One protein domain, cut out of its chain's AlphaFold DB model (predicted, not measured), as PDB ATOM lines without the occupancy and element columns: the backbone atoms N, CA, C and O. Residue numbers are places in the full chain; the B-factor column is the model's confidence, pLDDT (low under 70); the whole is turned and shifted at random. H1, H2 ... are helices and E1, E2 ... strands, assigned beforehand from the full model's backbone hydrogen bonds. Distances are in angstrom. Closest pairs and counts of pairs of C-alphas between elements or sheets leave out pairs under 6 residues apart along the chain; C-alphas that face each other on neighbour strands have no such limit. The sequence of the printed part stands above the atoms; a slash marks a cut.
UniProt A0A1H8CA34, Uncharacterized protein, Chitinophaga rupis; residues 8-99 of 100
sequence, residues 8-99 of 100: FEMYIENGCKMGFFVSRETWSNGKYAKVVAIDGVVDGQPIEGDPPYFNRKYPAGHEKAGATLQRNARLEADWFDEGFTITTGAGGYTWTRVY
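What this domain is: This is residues 8 to 99 of the 100 residues of an uncharacterized protein of Chitinophaga rupis (UniProt A0A1H8CA34). With little regular structure, this is a strongly twisted sheet of five short strands grazed by one short helix, while the long loop of residues 39 to 72 makes much of the length. The 92 printed residues run H1 E1 E2 E3 E4 E5, mixed in class with 28 in named elements; the antiparallel sheet's order is E4 E3 E2 E1 E5. It is compact, radius of gyration of the C-alphas 13.8 A, spanning 44 by 26 by 20 A.

How they stand to each other: E2, residues 33 to 38, E3, 73 to 76, and E4, 84 to 87, form two hairpins and a meander, each strand the antiparallel neighbour of the one before; within hydrogen-bond range are N 36 and O 74, 3.0 A, and N 75 and O 85, 2.9 A. E1, residues 21 to 24, and E2 meet only at a point, C-alphas 21 and 34 facing each other at 4.4 A. E5, residues 95 to 98, is antiparallel to E1, with N 23 and O 96 at 2.9 A. H1, residues 8 to 13, only grazes the sheet; its closest C-alphas to E5 are Met 10 and Arg 97, 7.1 A. In H1 every O i to N i+4 pair is within range.

Where its parts are: H1 begins at C-alpha 8 (27.586, 51.393, 6.673); E5 ends at C-alpha 98 (20.158, 45.362, -4.705). E2 is 13.7 A from first to last C-alpha.

The domain as a whole: The C-alphas farthest apart, Asn 29 and Gly 61, are 45.4 A apart. The printed part has no cut; E2 to E3 is a long link; no printed residue is under 70 in pLDDT.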
ATOM      1  N   PHE A   8      27.240  50.002   6.376       91.00
ATOM      2  CA  PHE A   8      27.586  51.393   6.673       91.00
ATOM      3  C   PHE A   8      28.183  52.079   5.445       91.00
ATOM      4  O   PHE A   8      27.768  53.176   5.082       91.00
ATOM      5  N   GLU A   9      29.102  51.403   4.758       91.12
ATOM      6  CA  GLU A   9      29.659  51.877   3.487       91.12
ATOM      7  C   GLU A   9      28.558  52.015   2.428       91.12
ATOM      8  O   GLU A   9      28.485  53.035   1.745       91.12
ATOM      9  N   MET A  10      27.646  51.040   2.343       92.44
ATOM     10  CA  MET A  10      26.493  51.113   1.436       92.44
ATOM     11  C   MET A  10      25.560  52.282   1.755       92.44
ATOM     12  O   MET A  10      25.055  52.906   0.824       92.44
ATOM     13  N   TYR A  11      25.339  52.587   3.035       93.38
ATOM     14  CA  TYR A  11      24.543  53.734   3.469       93.38
ATOM     15  C   TYR A  11      25.181  55.061   3.035       93.38
ATOM     16  O   TYR A  11      24.499  55.899   2.442       93.38
ATOM     17  N   ILE A  12      26.492  55.231   3.246       92.25
ATOM     18  CA  ILE A  12      27.231  56.422   2.789       92.25
ATOM     19  C   ILE A  12      27.127  56.567   1.266       92.25
ATOM     20  O   ILE A  12      26.774  57.633   0.762       92.25
ATOM     21  N   GLU A  13      27.336  55.479   0.523       91.06
ATOM     22  CA  GLU A  13      27.206  55.462  -0.940       91.06
ATOM     23  C   GLU A  13      25.776  55.617  -1.449       91.06
ATOM     24  O   GLU A  13      25.565  55.898  -2.629       91.06
ATOM     25  N   ASN A  14      24.781  55.411  -0.590       91.06
ATOM     26  CA  ASN A  14      23.385  55.716  -0.873       91.06
ATOM     27  C   ASN A  14      23.043  57.186  -0.561       91.06
ATOM     28  O   ASN A  14      21.875  57.536  -0.411       91.06
ATOM     29  N   GLY A  15      24.053  58.053  -0.433       92.25
ATOM     30  CA  GLY A  15      23.871  59.464  -0.099       92.25
ATOM     31  C   GLY A  15      23.430  59.671   1.345       92.25
ATOM     32  O   GLY A  15      22.669  60.597   1.611       92.25
ATOM     33  N   CYS A  16      23.878  58.797   2.252       94.38
ATOM     34  CA  CYS A  16      23.464  58.775   3.654       94.38
ATOM     35  C   CYS A  16      21.944  58.629   3.806       94.38
ATOM     36  O   CYS A  16      21.337  59.323   4.609       94.38
ATOM     37  N   LYS A  17      21.316  57.766   3.000       94.38
ATOM     38  CA  LYS A  17      19.874  57.508   3.080       94.38
ATOM     39  C   LYS A  17      19.591  56.067   3.452       94.38
ATOM     40  O   LYS A  17      20.103  55.148   2.808       94.38
ATOM     41  N   MET A  18      18.739  55.871   4.447       94.12
ATOM     42  CA  MET A  18      18.116  54.591   4.753       94.12
ATOM     43  C   MET A  18      17.115  54.211   3.656       94.12
ATOM     44  O   MET A  18      16.805  54.968   2.736       94.12
ATOM     45  N   GLY A  19      16.609  52.990   3.743       94.12
ATOM     46  CA  GLY A  19      15.586  52.466   2.853       94.12
ATOM     47  C   GLY A  19      16.107  51.833   1.568       94.12
ATOM     48  O   GLY A  19      15.296  51.483   0.713       94.12
ATOM     49  N   PHE A  20      17.423  51.654   1.436       93.75
ATOM     50  CA  PHE A  20      18.004  50.839   0.371       93.75
ATOM     51  C   PHE A  20      17.842  49.350   0.667       93.75
ATOM     52  O   PHE A  20      17.700  48.932   1.819       93.75
ATOM     53  N   PHE A  21      17.885  48.545  -0.390       94.50
ATOM     54  CA  PHE A  21      17.696  47.108  -0.298       94.50
ATOM     55  C   PHE A  21      19.025  46.367  -0.379       94.50
ATOM     56  O   PHE A  21      19.944  46.748  -1.111       94.50
ATOM     57  N   VAL A  22      19.120  45.286   0.385       93.19
ATOM     58  CA  VAL A  22      20.291  44.416   0.439       93.19
ATOM     59  C   VAL A  22      19.891  42.952   0.373       93.19
ATOM     60  O   VAL A  22      18.790  42.574   0.769       93.19
ATOM     61  N   SER A  23      20.814  42.120  -0.092       92.31
ATOM     62  CA  SER A  23      20.740  40.665  -0.006       92.31
ATOM     63  C   SER A  23      22.004  40.097   0.648       92.31
ATOM     64  O   SER A  23      23.026  40.783   0.775       92.31
ATOM     65  N   ARG A  24      21.929  38.835   1.079       88.69
ATOM     66  CA  ARG A  24      23.081  38.034   1.514       88.69
ATOM     67  C   ARG A  24      23.188  36.783   0.663       88.69
ATOM     68  O   ARG A  24      22.173  36.181   0.332       88.69
ATOM     69  N   GLU A  25      24.418  36.343   0.414       84.38
ATOM     70  CA  GLU A  25      24.703  35.081  -0.292       84.38
ATOM     71  C   GLU A  25      24.096  33.856   0.414       84.38
ATOM     72  O   GLU A  25      23.779  32.862  -0.226       84.38
ATOM     73  N   THR A  26      23.915  33.922   1.738       87.88
ATOM     74  CA  THR A  26      23.315  32.841   2.533       87.88
ATOM     75  C   THR A  26      21.787  32.840   2.517       87.88
ATOM     76  O   THR A  26      21.174  31.925   3.068       87.88
ATOM     77  N   TRP A  27      21.149  33.857   1.935       89.75
ATOM     78  CA  TRP A  27      19.698  33.890   1.785       89.75
ATOM     79  C   TRP A  27      19.276  33.137   0.527       89.75
ATOM     80  O   TRP A  27      20.008  33.076  -0.457       89.75
ATOM     81  N   SER A  28      18.072  32.560   0.550       88.69
ATOM     82  CA  SER A  28      17.493  31.929  -0.638       88.69
ATOM     83  C   SER A  28      17.419  32.924  -1.802       88.69
ATOM     84  O   SER A  28      17.197  34.117  -1.590       88.69
ATOM     85  N   ASN A  29      17.559  32.427  -3.033       86.19
ATOM     86  CA  ASN A  29      17.487  33.252  -4.239       86.19
ATOM     87  C   ASN A  29      16.229  34.134  -4.252       86.19
ATOM     88  O   ASN A  29      15.135  33.676  -3.927       86.19
ATOM     89  N   GLY A  30      16.401  35.399  -4.640       86.00
ATOM     90  CA  GLY A  30      15.318  36.383  -4.702       86.00
ATOM     91  C   GLY A  30      14.960  37.034  -3.365       86.00
ATOM     92  O   GLY A  30      14.172  37.975  -3.363       86.00
ATOM     93  N   LYS A  31      15.549  36.607  -2.239       92.12
ATOM     94  CA  LYS A  31      15.335  37.266  -0.945       92.12
ATOM     95  C   LYS A  31      16.202  38.510  -0.805       92.12
ATOM     96  O   LYS A  31      17.430  38.461  -0.911       92.12
ATOM     97  N   TYR A  32      15.547  39.615  -0.494       94.19
ATOM     98  CA  TYR A  32      16.164  40.885  -0.147       94.19
ATOM     99  C   TYR A  32      15.436  41.499   1.045       94.19
ATOM    100  O   TYR A  32      14.331  41.083   1.397       94.19
ATOM    101  N   ALA A  33      16.074  42.467   1.688       94.94
ATOM    102  CA  ALA A  33      15.509  43.204   2.806       94.94
ATOM    103  C   ALA A  33      15.870  44.683   2.702       94.94
ATOM    104  O   ALA A  33      16.931  45.040   2.188       94.94
ATOM    105  N   LYS A  34      14.990  45.542   3.205       96.00
ATOM    106  CA  LYS A  34      15.185  46.987   3.279       96.00
ATOM    107  C   LYS A  34      15.941  47.339   4.555       96.00
ATOM    108  O   LYS A  34      15.513  46.960   5.638       96.00
ATOM    109  N   VAL A  35      17.032  48.088   4.454       94.94
ATOM    110  CA  VAL A  35      17.716  48.648   5.629       94.94
ATOM    111  C   VAL A  35      16.909  49.838   6.129       94.94
ATOM    112  O   VAL A  35      16.766  50.815   5.399       94.94
ATOM    113  N   VAL A  36      16.374  49.778   7.346       95.75
ATOM    114  CA  VAL A  36      15.481  50.834   7.870       95.75
ATOM    115  C   VAL A  36      16.054  51.599   9.052       95.75
ATOM    116  O   VAL A  36      15.658  52.736   9.284       95.75
ATOM    117  N   ALA A  37      17.003  51.012   9.777       94.56
ATOM    118  CA  ALA A  37      17.726  51.708  10.831       94.56
ATOM    119  C   ALA A  37      19.122  51.119  11.009       94.56
ATOM    120  O   ALA A  37      19.343  49.927  10.780       94.56
ATOM    121  N   ILE A  38      20.047  51.958  11.464       91.94
ATOM    122  CA  ILE A  38      21.380  51.565  11.903       91.94
ATOM    123  C   ILE A  38      21.643  52.253  13.242       91.94
ATOM    124  O   ILE A  38      21.478  53.466  13.359       91.94
ATOM    125  N   ASP A  39      22.073  51.489  14.242       88.25
ATOM    126  CA  ASP A  39      22.338  52.021  15.577       88.25
ATOM    127  C   ASP A  39      23.403  53.127  15.534       88.25
ATOM    128  O   ASP A  39      24.495  52.960  14.980       88.25
ATOM    129  N   GLY A  40      23.089  54.267  16.156       83.69
ATOM    130  CA  GLY A  40      23.995  55.414  16.224       83.69
ATOM    131  C   GLY A  40      24.231  56.111  14.880       83.69
ATOM    132  O   GLY A  40      25.250  56.785  14.731       83.69
ATOM    133  N   VAL A  41      23.334  55.934  13.906       89.19
ATOM    134  CA  VAL A  41      23.338  56.653  12.626       89.19
ATOM    135  C   VAL A  41      22.007  57.375  12.463       89.19
ATOM    136  O   VAL A  41      20.942  56.766  12.549       89.19
ATOM    137  N   VAL A  42      22.076  58.682  12.222       90.75
ATOM    138  CA  VAL A  42      20.909  59.512  11.909       90.75
ATOM    139  C   VAL A  42      20.735  59.532  10.395       90.75
ATOM    140  O   VAL A  42      21.677  59.869   9.681       90.75
ATOM    141  N   ASP A  43      19.544  59.170   9.912       92.88
ATOM    142  CA  ASP A  43      19.232  59.188   8.479       92.88
ATOM    143  C   ASP A  43      19.451  60.586   7.878       92.88
ATOM    144  O   ASP A  43      19.109  61.605   8.483       92.88
ATOM    145  N   GLY A  44      20.058  60.644   6.698       92.94
ATOM    146  CA  GLY A  44      20.475  61.883   6.043       92.94
ATOM    147  C   GLY A  44      21.821  62.438   6.516       92.94
ATOM    148  O   GLY A  44      22.291  63.418   5.934       92.94
ATOM    149  N   GLN A  45      22.461  61.848   7.533       92.88
ATOM    150  CA  GLN A  45      23.749  62.316   8.060       92.88
ATOM    151  C   GLN A  45      24.887  61.321   7.796       92.88
ATOM    152  O   GLN A  45      24.662  60.105   7.842       92.88
ATOM    153  N   PRO A  46      26.119  61.811   7.549       90.31
ATOM    154  CA  PRO A  46      27.290  60.953   7.428       90.31
ATOM    155  C   PRO A  46      27.621  60.275   8.760       90.31
ATOM    156  O   PRO A  46      27.353  60.798   9.841       90.31
ATOM    157  N   ILE A  47      28.244  59.102   8.676       88.50
ATOM    158  CA  ILE A  47      28.748  58.377   9.842       88.50
ATOM    159  C   ILE A  47      30.117  58.948  10.203       88.50
ATOM    160  O   ILE A  47      30.971  59.115   9.338       88.50
ATOM    161  N   GLU A  48      30.332  59.239  11.483       84.31
ATOM    162  CA  GLU A  48      31.555  59.895  11.935       84.31
ATOM    163  C   GLU A  48      32.831  59.040  11.755       84.31
ATOM    164  O   GLU A  48      32.924  57.885  12.204       84.31
ATOM    165  N   GLY A  49      33.842  59.690  11.160       81.56
ATOM    166  CA  GLY A  49      35.201  59.222  10.876       81.56
ATOM    167  C   GLY A  49      35.309  58.259   9.691       81.56
ATOM    168  O   GLY A  49      34.369  58.105   8.940       81.56
ATOM    169  N   ASP A  50      36.467  57.634   9.489       82.25
ATOM    170  CA  ASP A  50      36.742  56.832   8.281       82.25
ATOM    171  C   ASP A  50      36.073  55.433   8.184       82.25
ATOM    172  O   ASP A  50      35.791  54.774   9.203       82.25
ATOM    173  N   PRO A  51      35.886  54.900   6.959       82.12
ATOM    174  CA  PRO A  51      35.528  53.500   6.759       82.12
ATOM    175  C   PRO A  51      36.509  52.550   7.477       82.12
ATOM    176  O   PRO A  51      37.682  52.876   7.666       82.12
ATOM    177  N   PRO A  52      36.040  51.371   7.915       81.50
ATOM    178  CA  PRO A  52      34.777  50.757   7.519       81.50
ATOM    179  C   PRO A  52      33.591  51.084   8.446       81.50
ATOM    180  O   PRO A  52      32.556  50.432   8.369       81.50
ATOM    181  N   TYR A  53      33.717  52.097   9.314       82.25
ATOM    182  CA  TYR A  53      32.668  52.559  10.239       82.25
ATOM    183  C   TYR A  53      32.178  51.511  11.260       82.25
ATOM    184  O   TYR A  53      31.120  51.672  11.869       82.25
ATOM    185  N   PHE A  54      32.953  50.458  11.513       81.81
ATOM    186  CA  PHE A  54      32.688  49.459  12.554       81.81
ATOM    187  C   PHE A  54      33.979  49.071  13.279       81.81
ATOM    188  O   PHE A  54      35.059  49.490  12.871       81.81
ATOM    189  N   ASN A  55      33.875  48.317  14.381       75.94
ATOM    190  CA  ASN A  55      35.012  47.942  15.240       75.94
ATOM    191  C   ASN A  55      35.803  49.131  15.819       75.94
ATOM    192  O   ASN A  55      36.978  49.012  16.165       75.94
ATOM    193  N   ARG A  56      35.152  50.287  15.959       77.81
ATOM    194  CA  ARG A  56      35.712  51.457  16.650       77.81
ATOM    195  C   ARG A  56      35.523  51.309  18.151       77.81
ATOM    196  O   ARG A  56      34.702  50.509  18.575       77.81
ATOM    197  N   LYS A  57      36.247  52.073  18.964       82.12
ATOM    198  CA  LYS A  57      35.982  52.149  20.407       82.12
ATOM    199  C   LYS A  57      35.104  53.353  20.721       82.12
ATOM    200  O   LYS A  57      35.218  54.374  20.047       82.12
ATOM    201  N   TYR A  58      34.254  53.244  21.739       76.25
ATOM    202  CA  TYR A  58      33.562  54.417  22.274       76.25
ATOM    203  C   TYR A  58      34.587  55.438  22.810       76.25
ATOM    204  O   TYR A  58      35.566  55.020  23.445       76.25
ATOM    205  N   PRO A  59      34.372  56.747  22.573       77.62
ATOM    206  CA  PRO A  59      35.289  57.798  23.004       77.62
ATOM    207  C   PRO A  59      35.338  57.926  24.533       77.62
ATOM    208  O   PRO A  59      34.449  57.455  25.250       77.62
ATOM    209  N   ALA A  60      36.384  58.585  25.037       79.31
ATOM    210  CA  ALA A  60      36.489  58.924  26.452       79.31
ATOM    211  C   ALA A  60      35.309  59.820  26.876       79.31
ATOM    212  O   ALA A  60      34.922  60.724  26.142       79.31
ATOM    213  N   GLY A  61      34.725  59.549  28.048       77.06
ATOM    214  CA  GLY A  61      33.541  60.259  28.552       77.06
ATOM    215  C   GLY A  61      32.194  59.617  28.193       77.06
ATOM    216  O   GLY A  61      31.173  60.027  28.735       77.06
ATOM    217  N   HIS A  62      32.171  58.585  27.343       78.69
ATOM    218  CA  HIS A  62      30.984  57.747  27.149       78.69
ATOM    219  C   HIS A  62      30.885  56.682  28.256       78.69
ATOM    220  O   HIS A  62      31.906  56.156  28.693       78.69
ATOM    221  N   GLU A  63      29.673  56.280  28.657       82.69
ATOM    222  CA  GLU A  63      29.454  55.234  29.680       82.69
ATOM    223  C   GLU A  63      30.194  53.921  29.348       82.69
ATOM    224  O   GLU A  63      30.714  53.230  30.217       82.69
ATOM    225  N   LYS A  64      30.299  53.616  28.052       77.50
ATOM    226  CA  LYS A  64      30.980  52.431  27.500       77.50
ATOM    227  C   LYS A  64      32.392  52.715  26.970       77.50
ATOM    228  O   LYS A  64      32.848  52.003  26.075       77.50
ATOM    229  N   ALA A  65      33.058  53.773  27.439       84.75
ATOM    230  CA  ALA A  65      34.374  54.186  26.940       84.75
ATOM    231  C   ALA A  65      35.362  53.007  26.866       84.75
ATOM    232  O   ALA A  65      35.491  52.214  27.797       84.75
ATOM    233  N   GLY A  66      36.053  52.874  25.730       77.44
ATOM    234  CA  GLY A  66      37.017  51.794  25.492       77.44
ATOM    235  C   GLY A  66      36.424  50.462  25.011       77.44
ATOM    236  O   GLY A  66      37.176  49.654  24.456       77.44
ATOM    237  N   ALA A  67      35.110  50.244  25.136       81.81
ATOM    238  CA  ALA A  67      34.435  49.092  24.541       81.81
ATOM    239  C   ALA A  67      34.290  49.254  23.021       81.81
ATOM    240  O   ALA A  67      34.222  50.373  22.505       81.81
ATOM    241  N   THR A  68      34.209  48.134  22.301       81.25
ATOM    242  CA  THR A  68      33.958  48.143  20.858       81.25
ATOM    243  C   THR A  68      32.535  48.623  20.569       81.25
ATOM    244  O   THR A  68      31.551  48.055  21.040       81.25
ATOM    245  N   LEU A  69      32.433  49.662  19.753       76.81
ATOM    246  CA  LEU A  69      31.220  50.172  19.145       76.81
ATOM    247  C   LEU A  69      30.700  49.145  18.134       76.81
ATOM    248  O   LEU A  69      31.148  49.085  16.986       76.81
ATOM    249  N   GLN A  70      29.759  48.321  18.585       76.44
ATOM    250  CA  GLN A  70      28.924  47.505  17.712       76.44
ATOM    251  C   GLN A  70      27.698  48.316  17.303       76.44
ATOM    252  O   GLN A  70      26.996  48.853  18.158       76.44
ATOM    253  N   ARG A  71      27.461  48.409  15.993       84.88
ATOM    254  CA  ARG A  71      26.252  49.001  15.419       84.88
ATOM    255  C   ARG A  71      25.429  47.884  14.803       84.88
ATOM    256  O   ARG A  71      25.920  47.209  13.895       84.88
ATOM    257  N   ASN A  72      24.209  47.683  15.281       89.62
ATOM    258  CA  ASN A  72      23.288  46.764  14.631       89.62
ATOM    259  C   ASN A  72      22.541  47.490  13.515       89.62
ATOM    260  O   ASN A  72      22.450  48.718  13.508       89.62
ATOM    261  N   ALA A  73      22.005  46.727  12.569       92.69
ATOM    262  CA  ALA A  73      21.075  47.251  11.579       92.69
ATOM    263  C   ALA A  73      19.732  46.537  11.699       92.69
ATOM    264  O   ALA A  73      19.686  45.313  11.853       92.69
ATOM    265  N   ARG A  74      18.644  47.300  11.598       95.38
ATOM    266  CA  ARG A  74      17.291  46.771  11.445       95.38
ATOM    267  C   ARG A  74      16.984  46.637   9.961       95.38
ATOM    268  O   ARG A  74      17.139  47.596   9.200       95.38
ATOM    269  N   LEU A  75      16.543  45.448   9.576       95.44
ATOM    270  CA  LEU A  75      16.160  45.104   8.213       95.44
ATOM    271  C   LEU A  75      14.688  44.724   8.182       95.44
ATOM    272  O   LEU A  75      14.254  43.969   9.043       95.44
ATOM    273  N   GLU A  76      13.952  45.193   7.185       96.38
ATOM    274  CA  GLU A  76      12.542  44.859   6.976       96.38
ATOM    275  C   GLU A  76      12.365  44.021   5.713       96.38
ATOM    276  O   GLU A  76      12.918  44.343   4.657       96.38
ATOM    277  N   ALA A  77      11.608  42.937   5.836       94.88
ATOM    278  CA  ALA A  77      11.186  42.086   4.734       94.88
ATOM    279  C   ALA A  77       9.996  41.229   5.176       94.88
ATOM    280  O   ALA A  77       9.922  40.810   6.328       94.88
ATOM    281  N   ASP A  78       9.103  40.926   4.242       93.75
ATOM    282  CA  ASP A  78       7.902  40.108   4.455       93.75
ATOM    283  C   ASP A  78       8.198  38.651   4.844       93.75
ATOM    284  O   ASP A  78       7.379  37.998   5.483       93.75
ATOM    285  N   TRP A  79       9.372  38.142   4.476       92.62
ATOM    286  CA  TRP A  79       9.806  36.778   4.766       92.62
ATOM    287  C   TRP A  79      10.496  36.614   6.129       92.62
ATOM    288  O   TRP A  79      10.912  35.499   6.452       92.62
ATOM    289  N   PHE A  80      10.653  37.685   6.914       94.44
ATOM    290  CA  PHE A  80      11.026  37.581   8.328       94.44
ATOM    291  C   PHE A  80       9.786  37.323   9.188       94.44
ATOM    292  O   PHE A  80       8.737  37.904   8.929       94.44
ATOM    293  N   ASP A  81       9.924  36.524  10.249       90.19
ATOM    294  CA  ASP A  81       8.799  36.106  11.104       90.19
ATOM    295  C   ASP A  81       7.984  37.286  11.668       90.19
ATOM    296  O   ASP A  81       6.757  37.233  11.707       90.19
ATOM    297  N   GLU A  82       8.650  38.378  12.057       92.12
ATOM    298  CA  GLU A  82       8.009  39.604  12.567       92.12
ATOM    299  C   GLU A  82       7.948  40.734  11.518       92.12
ATOM    300  O   GLU A  82       7.708  41.895  11.849       92.12
ATOM    301  N   GLY A  83       8.234  40.435  10.247       93.12
ATOM    302  CA  GLY A  83       8.396  41.433   9.182       93.12
ATOM    303  C   GLY A  83       9.713  42.224   9.252       93.12
ATOM    304  O   GLY A  83       9.998  43.050   8.380       93.12
ATOM    305  N   PHE A  84      10.544  41.978  10.270       95.88
ATOM    306  CA  PHE A  84      11.868  42.573  10.413       95.88
ATOM    307  C   PHE A  84      12.859  41.644  11.129       95.88
ATOM    308  O   PHE A  84      12.490  40.651  11.750       95.88
ATOM    309  N   THR A  85      14.144  41.988  11.065       94.75
ATOM    310  CA  THR A  85      15.198  41.383  11.883       94.75
ATOM    311  C   THR A  85      16.242  42.423  12.286       94.75
ATOM    312  O   THR A  85      16.414  43.443  11.614       94.75
ATOM    313  N   ILE A  86      16.965  42.163  13.376       93.00
ATOM    314  CA  ILE A  86      18.120  42.957  13.806       93.00
ATOM    315  C   ILE A  86      19.377  42.135  13.541       93.00
ATOM    316  O   ILE A  86      19.515  41.012  14.024       93.00
ATOM    317  N   THR A  87      20.321  42.693  12.787       89.00
ATOM    318  CA  THR A  87      21.591  42.028  12.499       89.00
ATOM    319  C   THR A  87      22.758  42.712  13.200       89.00
ATOM    320  O   THR A  87      23.042  43.889  12.982       89.00
ATOM    321  N   THR A  88      23.483  41.927  13.993       82.31
ATOM    322  CA  THR A  88      24.766  42.300  14.611       82.31
ATOM    323  C   THR A  88      25.933  42.249  13.613       82.31
ATOM    324  O   THR A  88      27.011  42.777  13.865       82.31
ATOM    325  N   GLY A  89      25.716  41.643  12.438       76.56
ATOM    326  CA  GLY A  89      26.692  41.496  11.353       76.56
ATOM    327  C   GLY A  89      26.649  42.613  10.306       76.56
ATOM    328  O   GLY A  89      27.028  42.380   9.159       76.56
ATOM    329  N   ALA A  90      26.152  43.804  10.648       79.50
ATOM    330  CA  ALA A  90      26.042  44.930   9.713       79.50
ATOM    331  C   ALA A  90      27.410  45.407   9.179       79.50
ATOM    332  O   ALA A  90      27.509  45.805   8.021       79.50
ATOM    333  N   GLY A  91      28.468  45.276   9.990       77.12
ATOM    334  CA  GLY A  91      29.858  45.539   9.594       77.12
ATOM    335  C   GLY A  91      30.515  44.421   8.777       77.12
ATOM    336  O   GLY A  91      31.601  44.603   8.241       77.12
ATOM    337  N   GLY A  92      29.879  43.255   8.657       81.62
ATOM    338  CA  GLY A  92      30.408  42.176   7.830       81.62
ATOM    339  C   GLY A  92      30.366  42.538   6.345       81.62
ATOM    340  O   GLY A  92      29.398  43.118   5.870       81.62
ATOM    341  N   TYR A  93      31.377  42.129   5.584       80.62
ATOM    342  CA  TYR A  93      31.416  42.255   4.122       80.62
ATOM    343  C   TYR A  93      30.613  41.138   3.433       80.62
ATOM    344  O   TYR A  93      31.096  40.484   2.515       80.62
ATOM    345  N   THR A  94      29.408  40.847   3.921       83.75
ATOM    346  CA  THR A  94      28.561  39.734   3.443       83.75
ATOM    347  C   THR A  94      27.288  40.210   2.748       83.75
ATOM    348  O   THR A  94      26.409  39.404   2.446       83.75
ATOM    349  N   TRP A  95      27.194  41.516   2.500       89.00
ATOM    350  CA  TRP A  95      26.028  42.170   1.928       89.00
ATOM    351  C   TRP A  95      26.263  42.550   0.474       89.00
ATOM    352  O   TRP A  95      27.363  42.958   0.091       89.00
ATOM    353  N   THR A  96      25.186  42.514  -0.301       90.50
ATOM    354  CA  THR A  96      25.134  43.034  -1.668       90.50
ATOM    355  C   THR A  96      23.983  44.025  -1.766       90.50
ATOM    356  O   THR A  96      22.856  43.684  -1.409       90.50
ATOM    357  N   ARG A  97      24.244  45.251  -2.246       89.38
ATOM    358  CA  ARG A  97      23.178  46.223  -2.528       89.38
ATOM    359  C   ARG A  97      22.388  45.743  -3.739       89.38
ATOM    360  O   ARG A  97      22.981  45.430  -4.769       89.38
ATOM    361  N   VAL A  98      21.069  45.706  -3.611       88.81
ATOM    362  CA  VAL A  98      20.158  45.362  -4.705       88.81
ATOM    363  C   VAL A  98      19.237  46.541  -4.987       88.81
ATOM    364  O   VAL A  98      18.904  47.316  -4.090       88.81
ATOM    365  N   TYR A  99      18.856  46.682  -6.248       76.50
ATOM    366  CA  TYR A  99      17.891  47.672  -6.701       76.50
ATOM    367  C   TYR A  99      16.672  46.894  -7.186       76.50
ATOM    368  O   TYR A  99      16.788  46.247  -8.230       76.50
TER     369      TYR A  99